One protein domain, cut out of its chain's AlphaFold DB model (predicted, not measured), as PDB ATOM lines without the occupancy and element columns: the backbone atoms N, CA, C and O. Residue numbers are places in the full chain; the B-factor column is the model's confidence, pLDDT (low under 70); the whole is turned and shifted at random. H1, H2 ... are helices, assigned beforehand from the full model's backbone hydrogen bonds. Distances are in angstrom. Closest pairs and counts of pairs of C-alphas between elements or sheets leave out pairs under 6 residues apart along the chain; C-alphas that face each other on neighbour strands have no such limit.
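What this domain is: This is residues 223 to 228 and 236 to 324 of the 527 residues of an uncharacterized protein of Ehrlichia ruminantium (UniProt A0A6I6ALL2). Two helices, H2 and H3, form a helical hairpin, and the longest helix, H4, crosses one side of it at nearly a right angle. A short helix, H1, lies at the hairpin's open end, near the first residue of H2 and the last of H3, and long loops join H2 to H3 and H3 to H4. The printed part has 95 residues with four named helices, H1, H2, H3 and H4 in that order, and no named strand; the class is all helix. The whole is compact, with a radius of gyration of the C-alphas of 13.8 A and spans of 41 by 32 by 19 A.

How they stand to each other: H1, residues 223 to 228, is close to but not clearly touching H2, residues 244 to 255; their closest C-alphas, those of Leu 228 and Ile 244, are 7.1 A apart, and their lines are about perpendicular at 87 degrees. H1 is also close to but not clearly touching H3, residues 271 to 283, with the closest C-alphas, Asp 226 and Phe 283, 7.2 A apart. H2 and H3 form a helical hairpin at a shallow tilt of 26 degrees, opposite ways. They touch through residues 252 to 255 of H2 and 272 to 276 of H3 alone, and the closest C-alphas, Thr 252 and Ala 276, are 5.8 A apart. H3 touches H4, residues 299 to 315, with residues 276 to 281 alone; the closest C-alphas, Ile 277 and Ile 309, are 6.3 A apart, and the lines are about perpendicular at 80 degrees. H2 and H4 only just touch, with 3 pairs of C-alphas within 8 A, the closest being Leu 253 and Leu 302 at 7.0 A, and their lines are about perpendicular at 88 degrees. H1 and H4 are apart. In H2, H3 and H4 every O i to N i+4 pair is within hydrogen-bond range; in H1 0 of 2 are, beside 2 of 3 O i to N i+3 pairs.

Where its parts are: H1 begins at C-alpha 223, at (22.805, -7.602, 5.509), and is 9.3 A long from first to last C-alpha. H2 begins at C-alpha 244, at (30.940, -2.607, -5.372), and is 16.8 A long. H3 is 18.3 A long. H4 is 24.5 A long and ends at C-alpha 315, at (21.568, 14.934, 14.209).

The domain as a whole: The two C-alphas farthest apart, those of Pro 240 and Gln 264, are 42.4 A apart. Residues 229 to 235 are not printed, and C-alphas 228 and 236 are 18.7 A apart across this cut. The links H2 to H3 and H3 to H4 are long, 15 residues each. The mean pLDDT of the printed part is 76.5, and residues 236 to 240, 259 to 265, 285 to 298 and 317 to 323 are under 70.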
ATOM      1  N   GLU A 223      21.673  -6.674   5.367       81.50
ATOM      2  CA  GLU A 223      22.805  -7.602   5.509       81.50
ATOM      3  C   GLU A 223      23.020  -8.448   4.249       81.50
ATOM      4  O   GLU A 223      24.134  -8.842   3.921       81.50
ATOM      5  N   GLU A 224      21.944  -8.749   3.526       83.75
ATOM      6  CA  GLU A 224      22.026  -9.431   2.242       83.75
ATOM      7  C   GLU A 224      22.659  -8.527   1.171       83.75
ATOM      8  O   GLU A 224      23.589  -8.941   0.480       83.75
ATOM      9  N   PHE A 225      22.221  -7.275   1.049       85.56
ATOM     10  CA  PHE A 225      22.867  -6.335   0.127       85.56
ATOM     11  C   PHE A 225      24.328  -6.062   0.483       85.56
ATOM     12  O   PHE A 225      25.142  -5.882  -0.424       85.56
ATOM     13  N   ASP A 226      24.665  -6.101   1.768       84.69
ATOM     14  CA  ASP A 226      26.029  -5.959   2.265       84.69
ATOM     15  C   ASP A 226      26.999  -6.946   1.599       84.69
ATOM     16  O   ASP A 226      28.060  -6.560   1.111       84.69
ATOM     17  N   ILE A 227      26.580  -8.208   1.451       86.50
ATOM     18  CA  ILE A 227      27.367  -9.261   0.788       86.50
ATOM     19  C   ILE A 227      27.691  -8.883  -0.669       86.50
ATOM     20  O   ILE A 227      28.808  -9.093  -1.145       86.50
ATOM     21  N   LEU A 228      26.727  -8.301  -1.391       88.44
ATOM     22  CA  LEU A 228      26.939  -7.855  -2.773       88.44
ATOM     23  C   LEU A 228      27.867  -6.636  -2.834       88.44
ATOM     24  O   LEU A 228      28.714  -6.553  -3.722       88.44
ATOM     25  N   ASN A 236      39.451  -3.700 -14.665       60.81
ATOM     26  CA  ASN A 236      39.414  -2.683 -15.725       60.81
ATOM     27  C   ASN A 236      39.098  -1.265 -15.207       60.81
ATOM     28  O   ASN A 236      39.172  -0.304 -15.963       60.81
ATOM     29  N   LEU A 237      38.756  -1.126 -13.923       59.75
ATOM     30  CA  LEU A 237      38.529   0.151 -13.242       59.75
ATOM     31  C   LEU A 237      39.791   0.714 -12.557       59.75
ATOM     32  O   LEU A 237      39.708   1.710 -11.846       59.75
ATOM     33  N   GLY A 238      40.960   0.097 -12.760       57.34
ATOM     34  CA  GLY A 238      42.263   0.668 -12.398       57.34
ATOM     35  C   GLY A 238      42.783   0.338 -10.996       57.34
ATOM     36  O   GLY A 238      43.973   0.521 -10.755       57.34
ATOM     37  N   ASN A 239      41.961  -0.208 -10.085       67.19
ATOM     38  CA  ASN A 239      42.413  -0.613  -8.747       67.19
ATOM     39  C   ASN A 239      41.904  -2.012  -8.339       67.19
ATOM     40  O   ASN A 239      40.694  -2.236  -8.304       67.19
ATOM     41  N   PRO A 240      42.793  -2.959  -7.973       65.62
ATOM     42  CA  PRO A 240      42.401  -4.305  -7.563       65.62
ATOM     43  C   PRO A 240      41.669  -4.381  -6.220       65.62
ATOM     44  O   PRO A 240      41.115  -5.428  -5.920       65.62
ATOM     45  N   LYS A 241      41.663  -3.331  -5.400       77.25
ATOM     46  CA  LYS A 241      41.011  -3.327  -4.081       77.25
ATOM     47  C   LYS A 241      39.644  -2.640  -4.074       77.25
ATOM     48  O   LYS A 241      39.043  -2.524  -3.014       77.25
ATOM     49  N   LEU A 242      39.177  -2.159  -5.225       84.56
ATOM     50  CA  LEU A 242      37.890  -1.484  -5.331       84.56
ATOM     51  C   LEU A 242      36.743  -2.486  -5.139       84.56
ATOM     52  O   LEU A 242      36.756  -3.567  -5.731       84.56
ATOM     53  N   THR A 243      35.747  -2.116  -4.342       88.50
ATOM     54  CA  THR A 243      34.541  -2.917  -4.094       88.50
ATOM     55  C   THR A 243      33.319  -2.337  -4.809       88.50
ATOM     56  O   THR A 243      33.329  -1.197  -5.284       88.50
ATOM     57  N   ILE A 244      32.232  -3.108  -4.884       89.69
ATOM     58  CA  ILE A 244      30.940  -2.607  -5.372       89.69
ATOM     59  C   ILE A 244      30.409  -1.482  -4.476       89.69
ATOM     60  O   ILE A 244      29.813  -0.534  -4.995       89.69
ATOM     61  N   TYR A 245      30.677  -1.536  -3.166       89.81
ATOM     62  CA  TYR A 245      30.396  -0.441  -2.240       89.81
ATOM     63  C   TYR A 245      31.061   0.855  -2.686       89.81
ATOM     64  O   TYR A 245      30.380   1.869  -2.810       89.81
ATOM     65  N   ASP A 246      32.361   0.819  -2.991       86.50
ATOM     66  CA  ASP A 246      33.101   2.020  -3.376       86.50
ATOM     67  C   ASP A 246      32.530   2.650  -4.660       86.50
ATOM     68  O   ASP A 246      32.390   3.869  -4.750       86.50
ATOM     69  N   ILE A 247      32.123   1.829  -5.636       88.44
ATOM     70  CA  ILE A 247      31.477   2.307  -6.872       88.44
ATOM     71  C   ILE A 247      30.111   2.936  -6.572       88.44
ATOM     72  O   ILE A 247      29.800   4.013  -7.081       88.44
ATOM     73  N   MET A 248      29.288   2.272  -5.756       89.81
ATOM     74  CA  MET A 248      27.946   2.747  -5.416       89.81
ATOM     75  C   MET A 248      27.990   4.038  -4.589       89.81
ATOM     76  O   MET A 248      27.251   4.982  -4.873       89.81
ATOM     77  N   ALA A 249      28.869   4.094  -3.590       88.88
ATOM     78  CA  ALA A 249      29.076   5.268  -2.757       88.88
ATOM     79  C   ALA A 249      29.604   6.441  -3.590       88.88
ATOM     80  O   ALA A 249      29.076   7.545  -3.476       88.88
ATOM     81  N   LEU A 250      30.563   6.205  -4.494       87.38
ATOM     82  CA  LEU A 250      31.051   7.250  -5.388       87.38
ATOM     83  C   LEU A 250      29.947   7.802  -6.298       87.38
ATOM     84  O   LEU A 250      29.773   9.016  -6.364       87.38
ATOM     85  N   ASP A 251      29.198   6.932  -6.982       89.25
ATOM     86  CA  ASP A 251      28.110   7.361  -7.872       89.25
ATOM     87  C   ASP A 251      27.043   8.158  -7.104       89.25
ATOM     88  O   ASP A 251      26.523   9.158  -7.601       89.25
ATOM     89  N   THR A 252      26.761   7.751  -5.865       90.06
ATOM     90  CA  THR A 252      25.830   8.447  -4.971       90.06
ATOM     91  C   THR A 252      26.352   9.834  -4.582       90.06
ATOM     92  O   THR A 252      25.609  10.810  -4.659       90.06
ATOM     93  N   LEU A 253      27.632   9.957  -4.224       88.19
ATOM     94  CA  LEU A 253      28.243  11.230  -3.822       88.19
ATOM     95  C   LEU A 253      28.421  12.208  -4.985       88.19
ATOM     96  O   LEU A 253      28.285  13.414  -4.788       88.19
ATOM     97  N   GLN A 254      28.716  11.706  -6.189       87.62
ATOM     98  CA  GLN A 254      28.844  12.532  -7.394       87.62
ATOM     99  C   GLN A 254      27.505  13.132  -7.828       87.62
ATOM    100  O   GLN A 254      27.480  14.245  -8.344       87.62
ATOM    101  N   LYS A 255      26.401  12.406  -7.617       88.88
ATOM    102  CA  LYS A 255      25.041  12.885  -7.916       88.88
ATOM    103  C   LYS A 255      24.455  13.742  -6.801       88.88
ATOM    104  O   LYS A 255      23.600  14.575  -7.075       88.88
ATOM    105  N   CYS A 256      24.900  13.548  -5.561       86.31
ATOM    106  CA  CYS A 256      24.478  14.374  -4.439       86.31
ATOM    107  C   CYS A 256      24.897  15.837  -4.676       86.31
ATOM    108  O   CYS A 256      26.093  16.085  -4.905       86.31
ATOM    109  N   PRO A 257      23.961  16.803  -4.574       84.06
ATOM    110  CA  PRO A 257      24.272  18.223  -4.653       84.06
ATOM    111  C   PRO A 257      25.395  18.605  -3.690       84.06
ATOM    112  O   PRO A 257      25.645  17.924  -2.687       84.06
ATOM    113  N   ASP A 258      26.098  19.689  -4.003       79.44
ATOM    114  CA  ASP A 258      27.085  20.223  -3.076       79.44
ATOM    115  C   ASP A 258      26.411  20.608  -1.763       79.44
ATOM    116  O   ASP A 258      25.348  21.221  -1.736       79.44
ATOM    117  N   THR A 259      27.037  20.224  -0.654       65.56
ATOM    118  CA  THR A 259      26.506  20.413   0.701       65.56
ATOM    119  C   THR A 259      26.618  21.865   1.184       65.56
ATOM    120  O   THR A 259      26.527  22.133   2.380       65.56
ATOM    121  N   ILE A 260      26.830  22.809   0.263       64.00
ATOM    122  CA  ILE A 260      26.923  24.240   0.538       64.00
ATOM    123  C   ILE A 260      25.520  24.738   0.900       64.00
ATOM    124  O   ILE A 260      24.550  24.439   0.204       64.00
ATOM    125  N   PHE A 261      25.414  25.473   2.008       54.88
ATOM    126  CA  PHE A 261      24.157  26.008   2.530       54.88
ATOM    127  C   PHE A 261      23.513  26.965   1.518       54.88
ATOM    128  O   PHE A 261      23.908  28.122   1.403       54.88
ATOM    129  N   ASN A 262      22.527  26.469   0.773       58.97
ATOM    130  CA  ASN A 262      21.544  27.300   0.100       58.97
ATOM    131  C   ASN A 262      20.242  27.216   0.903       58.97
ATOM    132  O   ASN A 262      19.595  26.168   0.930       58.97
ATOM    133  N   ASP A 263      19.878  28.308   1.575       57.28
ATOM    134  CA  ASP A 263      18.733  28.357   2.494       57.28
ATOM    135  C   ASP A 263      17.377  28.178   1.786       57.28
ATOM    136  O   ASP A 263      16.373  27.882   2.431       57.28
ATOM    137  N   GLN A 264      17.333  28.336   0.458       63.78
ATOM    138  CA  GLN A 264      16.100  28.219  -0.326       63.78
ATOM    139  C   GLN A 264      15.731  26.767  -0.664       63.78
ATOM    140  O   GLN A 264      14.551  26.424  -0.677       63.78
ATOM    141  N   GLU A 265      16.722  25.906  -0.910       68.81
ATOM    142  CA  GLU A 265      16.508  24.486  -1.199       68.81
ATOM    143  C   GLU A 265      17.673  23.658  -0.632       68.81
ATOM    144  O   GLU A 265      18.708  23.484  -1.282       68.81
ATOM    145  N   PRO A 266      17.540  23.161   0.608       81.44
ATOM    146  CA  PRO A 266      18.596  22.399   1.251       81.44
ATOM    147  C   PRO A 266      18.925  21.121   0.475       81.44
ATOM    148  O   PRO A 266      18.025  20.413   0.017       81.44
ATOM    149  N   TRP A 267      20.210  20.754   0.416       85.00
ATOM    150  CA  TRP A 267      20.673  19.566  -0.315       85.00
ATOM    151  C   TRP A 267      19.927  18.281   0.094       85.00
ATOM    152  O   TRP A 267      19.638  17.442  -0.757       85.00
ATOM    153  N   PHE A 268      19.543  18.148   1.369       84.88
ATOM    154  CA  PHE A 268      18.829  16.989   1.920       84.88
ATOM    155  C   PHE A 268      17.351  16.884   1.494       84.88
ATOM    156  O   PHE A 268      16.733  15.837   1.696       84.88
ATOM    157  N   ASN A 269      16.772  17.937   0.903       84.06
ATOM    158  CA  ASN A 269      15.401  17.922   0.381       84.06
ATOM    159  C   ASN A 269      15.318  17.426  -1.070       84.06
ATOM    160  O   ASN A 269      14.263  16.928  -1.483       84.06
ATOM    161  N   THR A 270      16.430  17.491  -1.809       87.69
ATOM    162  CA  THR A 270      16.545  16.980  -3.182       87.69
ATOM    163  C   THR A 270      16.404  15.455  -3.236       87.69
ATOM    164  O   THR A 270      16.652  14.752  -2.249       87.69
ATOM    165  N   GLN A 271      16.009  14.909  -4.389       87.62
ATOM    166  CA  GLN A 271      15.875  13.460  -4.565       87.62
ATOM    167  C   GLN A 271      17.222  12.744  -4.369       87.62
ATOM    168  O   GLN A 271      17.296  11.728  -3.677       87.62
ATOM    169  N   GLU A 272      18.294  13.296  -4.925       89.69
ATOM    170  CA  GLU A 272      19.658  12.782  -4.825       89.69
ATOM    171  C   GLU A 272      20.192  12.859  -3.392       89.69
ATOM    172  O   GLU A 272      20.796  11.896  -2.914       89.69
ATOM    173  N   GLY A 273      19.914  13.951  -2.672       89.00
ATOM    174  CA  GLY A 273      20.253  14.084  -1.254       89.00
ATOM    175  C   GLY A 273      19.542  13.046  -0.387       89.00
ATOM    176  O   GLY A 273      20.181  12.383   0.428       89.00
ATOM    177  N   LYS A 274      18.242  12.815  -0.619       89.06
ATOM    178  CA  LYS A 274      17.469  11.759   0.063       89.06
ATOM    179  C   LYS A 274      18.019  10.359  -0.222       89.06
ATOM    180  O   LYS A 274      18.107   9.541   0.694       89.06
ATOM    181  N   ILE A 275      18.423  10.079  -1.466       90.31
ATOM    182  CA  ILE A 275      19.082   8.816  -1.840       90.31
ATOM    183  C   ILE A 275      20.410   8.661  -1.094       90.31
ATOM    184  O   ILE A 275      20.666   7.588  -0.551       90.31
ATOM    185  N   ALA A 276      21.232   9.713  -1.039       90.06
ATOM    186  CA  ALA A 276      22.509   9.687  -0.334       90.06
ATOM    187  C   ALA A 276      22.320   9.417   1.162       90.06
ATOM    188  O   ALA A 276      22.912   8.482   1.698       90.06
ATOM    189  N   ILE A 277      21.426  10.164   1.813       88.44
ATOM    190  CA  ILE A 277      21.085   9.976   3.226       88.44
ATOM    191  C   ILE A 277      20.618   8.542   3.477       88.44
ATOM    192  O   ILE A 277      21.116   7.898   4.395       88.44
ATOM    193  N   MET A 278      19.709   8.012   2.652       87.81
ATOM    194  CA  MET A 278      19.198   6.650   2.822       87.81
ATOM    195  C   MET A 278      20.287   5.592   2.619       87.81
ATOM    196  O   MET A 278      20.438   4.697   3.447       87.81
ATOM    197  N   PHE A 279      21.085   5.706   1.554       89.25
ATOM    198  CA  PHE A 279      22.171   4.772   1.266       89.25
ATOM    199  C   PHE A 279      23.190   4.722   2.411       89.25
ATOM    200  O   PHE A 279      23.495   3.642   2.920       89.25
ATOM    201  N   PHE A 280      23.666   5.882   2.873       88.06
ATOM    202  CA  PHE A 280      24.607   5.934   3.990       88.06
ATOM    203  C   PHE A 280      23.934   5.531   5.311       88.06
ATOM    204  O   PHE A 280      24.535   4.823   6.107       88.06
ATOM    205  N   ARG A 281      22.654   5.830   5.542       85.62
ATOM    206  CA  ARG A 281      21.945   5.315   6.726       85.62
ATOM    207  C   ARG A 281      21.894   3.783   6.755       85.62
ATOM    208  O   ARG A 281      22.030   3.201   7.829       85.62
ATOM    209  N   MET A 282      21.726   3.139   5.598       83.75
ATOM    210  CA  MET A 282      21.659   1.679   5.473       83.75
ATOM    211  C   MET A 282      23.035   0.998   5.578       83.75
ATOM    212  O   MET A 282      23.140  -0.023   6.248       83.75
ATOM    213  N   PHE A 283      24.083   1.544   4.946       82.81
ATOM    214  CA  PHE A 283      25.341   0.808   4.711       82.81
ATOM    215  C   PHE A 283      26.610   1.433   5.324       82.81
ATOM    216  O   PHE A 283      27.689   0.852   5.238       82.81
ATOM    217  N   ASN A 284      26.523   2.588   5.990       73.75
ATOM    218  CA  ASN A 284      27.703   3.317   6.482       73.75
ATOM    219  C   ASN A 284      28.365   2.707   7.737       73.75
ATOM    220  O   ASN A 284      29.459   3.116   8.108       73.75
ATOM    221  N   LYS A 285      27.732   1.737   8.417       57.25
ATOM    222  CA  LYS A 285      28.251   1.187   9.689       57.25
ATOM    223  C   LYS A 285      29.287   0.066   9.535       57.25
ATOM    224  O   LYS A 285      29.917  -0.284  10.528       57.25
ATOM    225  N   GLN A 286      29.453  -0.508   8.341       53.81
ATOM    226  CA  GLN A 286      30.277  -1.713   8.140       53.81
ATOM    227  C   GLN A 286      31.371  -1.561   7.071       53.81
ATOM    228  O   GLN A 286      32.329  -2.332   7.086       53.81
ATOM    229  N   HIS A 287      31.309  -0.532   6.217       54.78
ATOM    230  CA  HIS A 287      32.255  -0.352   5.110       54.78
ATOM    231  C   HIS A 287      33.105   0.895   5.283       54.78
ATOM    232  O   HIS A 287      32.630   2.022   5.140       54.78
ATOM    233  N   THR A 288      34.396   0.705   5.548       56.38
ATOM    234  CA  THR A 288      35.372   1.790   5.445       56.38
ATOM    235  C   THR A 288      35.520   2.123   3.961       56.38
ATOM    236  O   THR A 288      36.145   1.375   3.221       56.38
ATOM    237  N   PHE A 289      34.892   3.203   3.494       60.62
ATOM    238  CA  PHE A 289      35.048   3.671   2.115       60.62
ATOM    239  C   PHE A 289      36.540   3.893   1.823       60.62
ATOM    240  O   PHE A 289      37.204   4.679   2.507       60.62
ATOM    241  N   HIS A 290      37.100   3.175   0.848       63.06
ATOM    242  CA  HIS A 290      38.548   3.163   0.635       63.06
ATOM    243  C   HIS A 290      38.974   4.304  -0.298       63.06
ATOM    244  O   HIS A 290      39.343   4.080  -1.450       63.06
ATOM    245  N   TYR A 291      38.973   5.536   0.219       59.50
ATOM    246  CA  TYR A 291      39.322   6.758  -0.527       59.50
ATOM    247  C   TYR A 291      40.632   6.659  -1.321       59.50
ATOM    248  O   TYR A 291      40.709   7.127  -2.453       59.50
ATOM    249  N   ASN A 292      41.649   6.012  -0.742       57.41
ATOM    250  CA  ASN A 292      42.983   5.879  -1.340       57.41
ATOM    251  C   ASN A 292      42.993   5.017  -2.610       57.41
ATOM    252  O   ASN A 292      43.989   4.999  -3.328       57.41
ATOM    253  N   ASN A 293      41.912   4.278  -2.867       60.88
ATOM    254  CA  ASN A 293      41.821   3.357  -3.988       60.88
ATOM    255  C   ASN A 293      41.059   3.925  -5.193       60.88
ATOM    256  O   ASN A 293      40.997   3.263  -6.231       60.88
ATOM    257  N   LEU A 294      40.495   5.130  -5.077       63.78
ATOM    258  CA  LEU A 294      39.692   5.754  -6.125       63.78
ATOM    259  C   LEU A 294      40.562   6.595  -7.075       63.78
ATOM    260  O   LEU A 294      41.379   7.389  -6.607       63.78
ATOM    261  N   PRO A 295      40.376   6.488  -8.403       60.91
ATOM    262  CA  PRO A 295      41.130   7.262  -9.388       60.91
ATOM    263  C   PRO A 295      40.557   8.685  -9.528       60.91
ATOM    264  O   PRO A 295      40.060   9.060 -10.587       60.91
ATOM    265  N   ILE A 296      40.546   9.469  -8.444       63.91
ATOM    266  CA  ILE A 296      39.875  10.779  -8.400       63.91
ATOM    267  C   ILE A 296      40.812  11.842  -7.834       63.91
ATOM    268  O   ILE A 296      41.446  11.639  -6.805       63.91
ATOM    269  N   SER A 297      40.855  13.002  -8.489       60.00
ATOM    270  CA  SER A 297      41.696  14.143  -8.106       60.00
ATOM    271  C   SER A 297      41.170  14.938  -6.902       60.00
ATOM    272  O   SER A 297      41.943  15.640  -6.260       60.00
ATOM    273  N   ASN A 298      39.880  14.827  -6.568       69.88
ATOM    274  CA  ASN A 298      39.208  15.634  -5.543       69.88
ATOM    275  C   ASN A 298      38.722  14.811  -4.331       69.88
ATOM    276  O   ASN A 298      37.538  14.783  -3.991       69.88
ATOM    277  N   VAL A 299      39.647  14.094  -3.690       75.06
ATOM    278  CA  VAL A 299      39.351  13.213  -2.544       75.06
ATOM    279  C   VAL A 299      38.862  13.992  -1.315       75.06
ATOM    280  O   VAL A 299      37.971  13.521  -0.608       75.06
ATOM    281  N   GLU A 300      39.403  15.187  -1.061       77.00
ATOM    282  CA  GLU A 300      39.046  15.993   0.119       77.00
ATOM    283  C   GLU A 300      37.602  16.517   0.077       77.00
ATOM    284  O   GLU A 300      36.906  16.524   1.096       77.00
ATOM    285  N   HIS A 301      37.097  16.874  -1.108       81.00
ATOM    286  CA  HIS A 301      35.694  17.269  -1.277       81.00
ATOM    287  C   HIS A 301      34.738  16.108  -0.973       81.00
ATOM    288  O   HIS A 301      33.769  16.284  -0.234       81.00
ATOM    289  N   LEU A 302      35.059  14.896  -1.439       80.50
ATOM    290  CA  LEU A 302      34.263  13.697  -1.152       80.50
ATOM    291  C   LEU A 302      34.250  13.350   0.342       80.50
ATOM    292  O   LEU A 302      33.189  13.036   0.881       80.50
ATOM    293  N   LYS A 303      35.401  13.446   1.026       80.56
ATOM    294  CA  LYS A 303      35.482  13.270   2.489       80.56
ATOM    295  C   LYS A 303      34.584  14.265   3.219       80.56
ATOM    296  O   LYS A 303      33.848  13.876   4.123       80.56
ATOM    297  N   THR A 304      34.624  15.530   2.802       81.94
ATOM    298  CA  THR A 304      33.796  16.595   3.383       81.94
ATOM    299  C   THR A 304      32.309  16.296   3.184       81.94
ATOM    300  O   THR A 304      31.562  16.309   4.157       81.94
ATOM    301  N   LYS A 305      31.888  15.918   1.967       85.69
ATOM    302  CA  LYS A 305      30.499  15.520   1.684       85.69
ATOM    303  C   LYS A 305      30.034  14.356   2.554       85.69
ATOM    304  O   LYS A 305      28.959  14.434   3.142       85.69
ATOM    305  N   ILE A 306      30.836  13.293   2.664       85.88
ATOM    306  CA  ILE A 306      30.499  12.134   3.504       85.88
ATOM    307  C   ILE A 306      30.329  12.567   4.959       85.88
ATOM    308  O   ILE A 306      29.319  12.224   5.567       85.88
ATOM    309  N   LYS A 307      31.265  13.359   5.497       85.12
ATOM    310  CA  LYS A 307      31.185  13.871   6.867       85.12
ATOM    311  C   LYS A 307      29.906  14.685   7.091       85.12
ATOM    312  O   LYS A 307      29.196  14.421   8.052       85.12
ATOM    313  N   THR A 308      29.555  15.594   6.179       85.94
ATOM    314  CA  THR A 308      28.314  16.381   6.284       85.94
ATOM    315  C   THR A 308      27.058  15.506   6.243       85.94
ATOM    316  O   THR A 308      26.122  15.736   7.006       85.94
ATOM    317  N   ILE A 309      27.023  14.483   5.382       87.06
ATOM    318  CA  ILE A 309      25.900  13.535   5.326       87.06
ATOM    319  C   ILE A 309      25.795  12.748   6.640       87.06
ATOM    320  O   ILE A 309      24.695  12.560   7.155       87.06
ATOM    321  N   GLN A 310      26.922  12.304   7.196       85.81
ATOM    322  CA  GLN A 310      26.971  11.566   8.461       85.81
ATOM    323  C   GLN A 310      26.500  12.420   9.640       85.81
ATOM    324  O   GLN A 310      25.600  11.999  10.361       85.81
ATOM    325  N   GLU A 311      27.029  13.637   9.776       85.50
ATOM    326  CA  GLU A 311      26.597  14.605  10.791       85.50
ATOM    327  C   GLU A 311      25.095  14.892  10.673       85.50
ATOM    328  O   GLU A 311      24.384  14.951  11.677       85.50
ATOM    329  N   TYR A 312      24.570  15.014   9.449       86.44
ATOM    330  CA  TYR A 312      23.134  15.179   9.236       86.44
ATOM    331  C   TYR A 312      22.331  13.960   9.716       86.44
ATOM    332  O   TYR A 312      21.323  14.141  10.398       86.44
ATOM    333  N   ILE A 313      22.762  12.737   9.385       85.69
ATOM    334  CA  ILE A 313      22.095  11.492   9.802       85.69
ATOM    335  C   ILE A 313      22.081  11.358  11.331       85.69
ATOM    336  O   ILE A 313      21.055  10.979  11.895       85.69
ATOM    337  N   GLU A 314      23.196  11.666  11.996       83.56
ATOM    338  CA  GLU A 314      23.323  11.602  13.457       83.56
ATOM    339  C   GLU A 314      22.412  12.621  14.150       83.56
ATOM    340  O   GLU A 314      21.695  12.269  15.086       83.56
ATOM    341  N   ASN A 315      22.372  13.854  13.639       83.94
ATOM    342  CA  ASN A 315      21.568  14.934  14.209       83.94
ATOM    343  C   ASN A 315      20.063  14.816  13.900       83.94
ATOM    344  O   ASN A 315      19.250  15.394  14.616       83.94
ATOM    345  N   ASN A 316      19.674  14.070  12.858       77.25
ATOM    346  CA  ASN A 316      18.288  13.972  12.377       77.25
ATOM    347  C   ASN A 316      17.752  12.528  12.341       77.25
ATOM    348  O   ASN A 316      16.918  12.182  11.500       77.25
ATOM    349  N   ALA A 317      18.215  11.669  13.254       59.44
ATOM    350  CA  ALA A 317      17.933  10.228  13.265       59.44
ATOM    351  C   ALA A 317      16.431   9.840  13.228       59.44
ATOM    352  O   ALA A 317      16.091   8.712  12.856       59.44
ATOM    353  N   THR A 318      15.528  10.760  13.574       58.28
ATOM    354  CA  THR A 318      14.069  10.577  13.646       58.28
ATOM    355  C   THR A 318      13.290  10.964  12.385       58.28
ATOM    356  O   THR A 318      12.084  10.734  12.352       58.28
ATOM    357  N   ILE A 319      13.918  11.514  11.338       59.03
ATOM    358  CA  ILE A 319      13.188  11.865  10.108       59.03
ATOM    359  C   ILE A 319      12.846  10.584   9.327       59.03
ATOM    360  O   ILE A 319      13.729   9.898   8.797       59.03
ATOM    361  N   GLU A 320      11.554  10.254   9.262       56.81
ATOM    362  CA  GLU A 320      10.993   9.269   8.335       56.81
ATOM    363  C   GLU A 320      10.598   9.972   7.033       56.81
ATOM    364  O   GLU A 320       9.756  10.869   7.015       56.81
ATOM    365  N   TYR A 321      11.216   9.574   5.919       58.00
ATOM    366  CA  TYR A 321      10.817  10.071   4.606       58.00
ATOM    367  C   TYR A 321       9.543   9.343   4.141       58.00
ATOM    368  O   TYR A 321       9.554   8.112   4.090       58.00
ATOM    369  N   PRO A 322       8.477  10.048   3.721       51.81
ATOM    370  CA  PRO A 322       7.247   9.410   3.236       51.81
ATOM    371  C   PRO A 322       7.459   8.512   1.995       51.81
ATOM    372  O   PRO A 322       6.740   7.534   1.823       51.81
ATOM    373  N   ASP A 323       8.507   8.758   1.192       59.75
ATOM    374  CA  ASP A 323       8.873   7.970  -0.005       59.75
ATOM    375  C   ASP A 323       9.946   6.885   0.239       59.75
ATOM    376  O   ASP A 323      10.599   6.409  -0.699       59.75
ATOM    377  N   ASN A 324      10.162   6.473   1.493       72.19
ATOM    378  CA  ASN A 324      11.242   5.554   1.873       72.19
ATOM    379  C   ASN A 324      11.240   4.241   1.056       72.19
ATOM    380  O   ASN A 324      12.294   3.752   0.641       72.19
TER     381      ASN A 324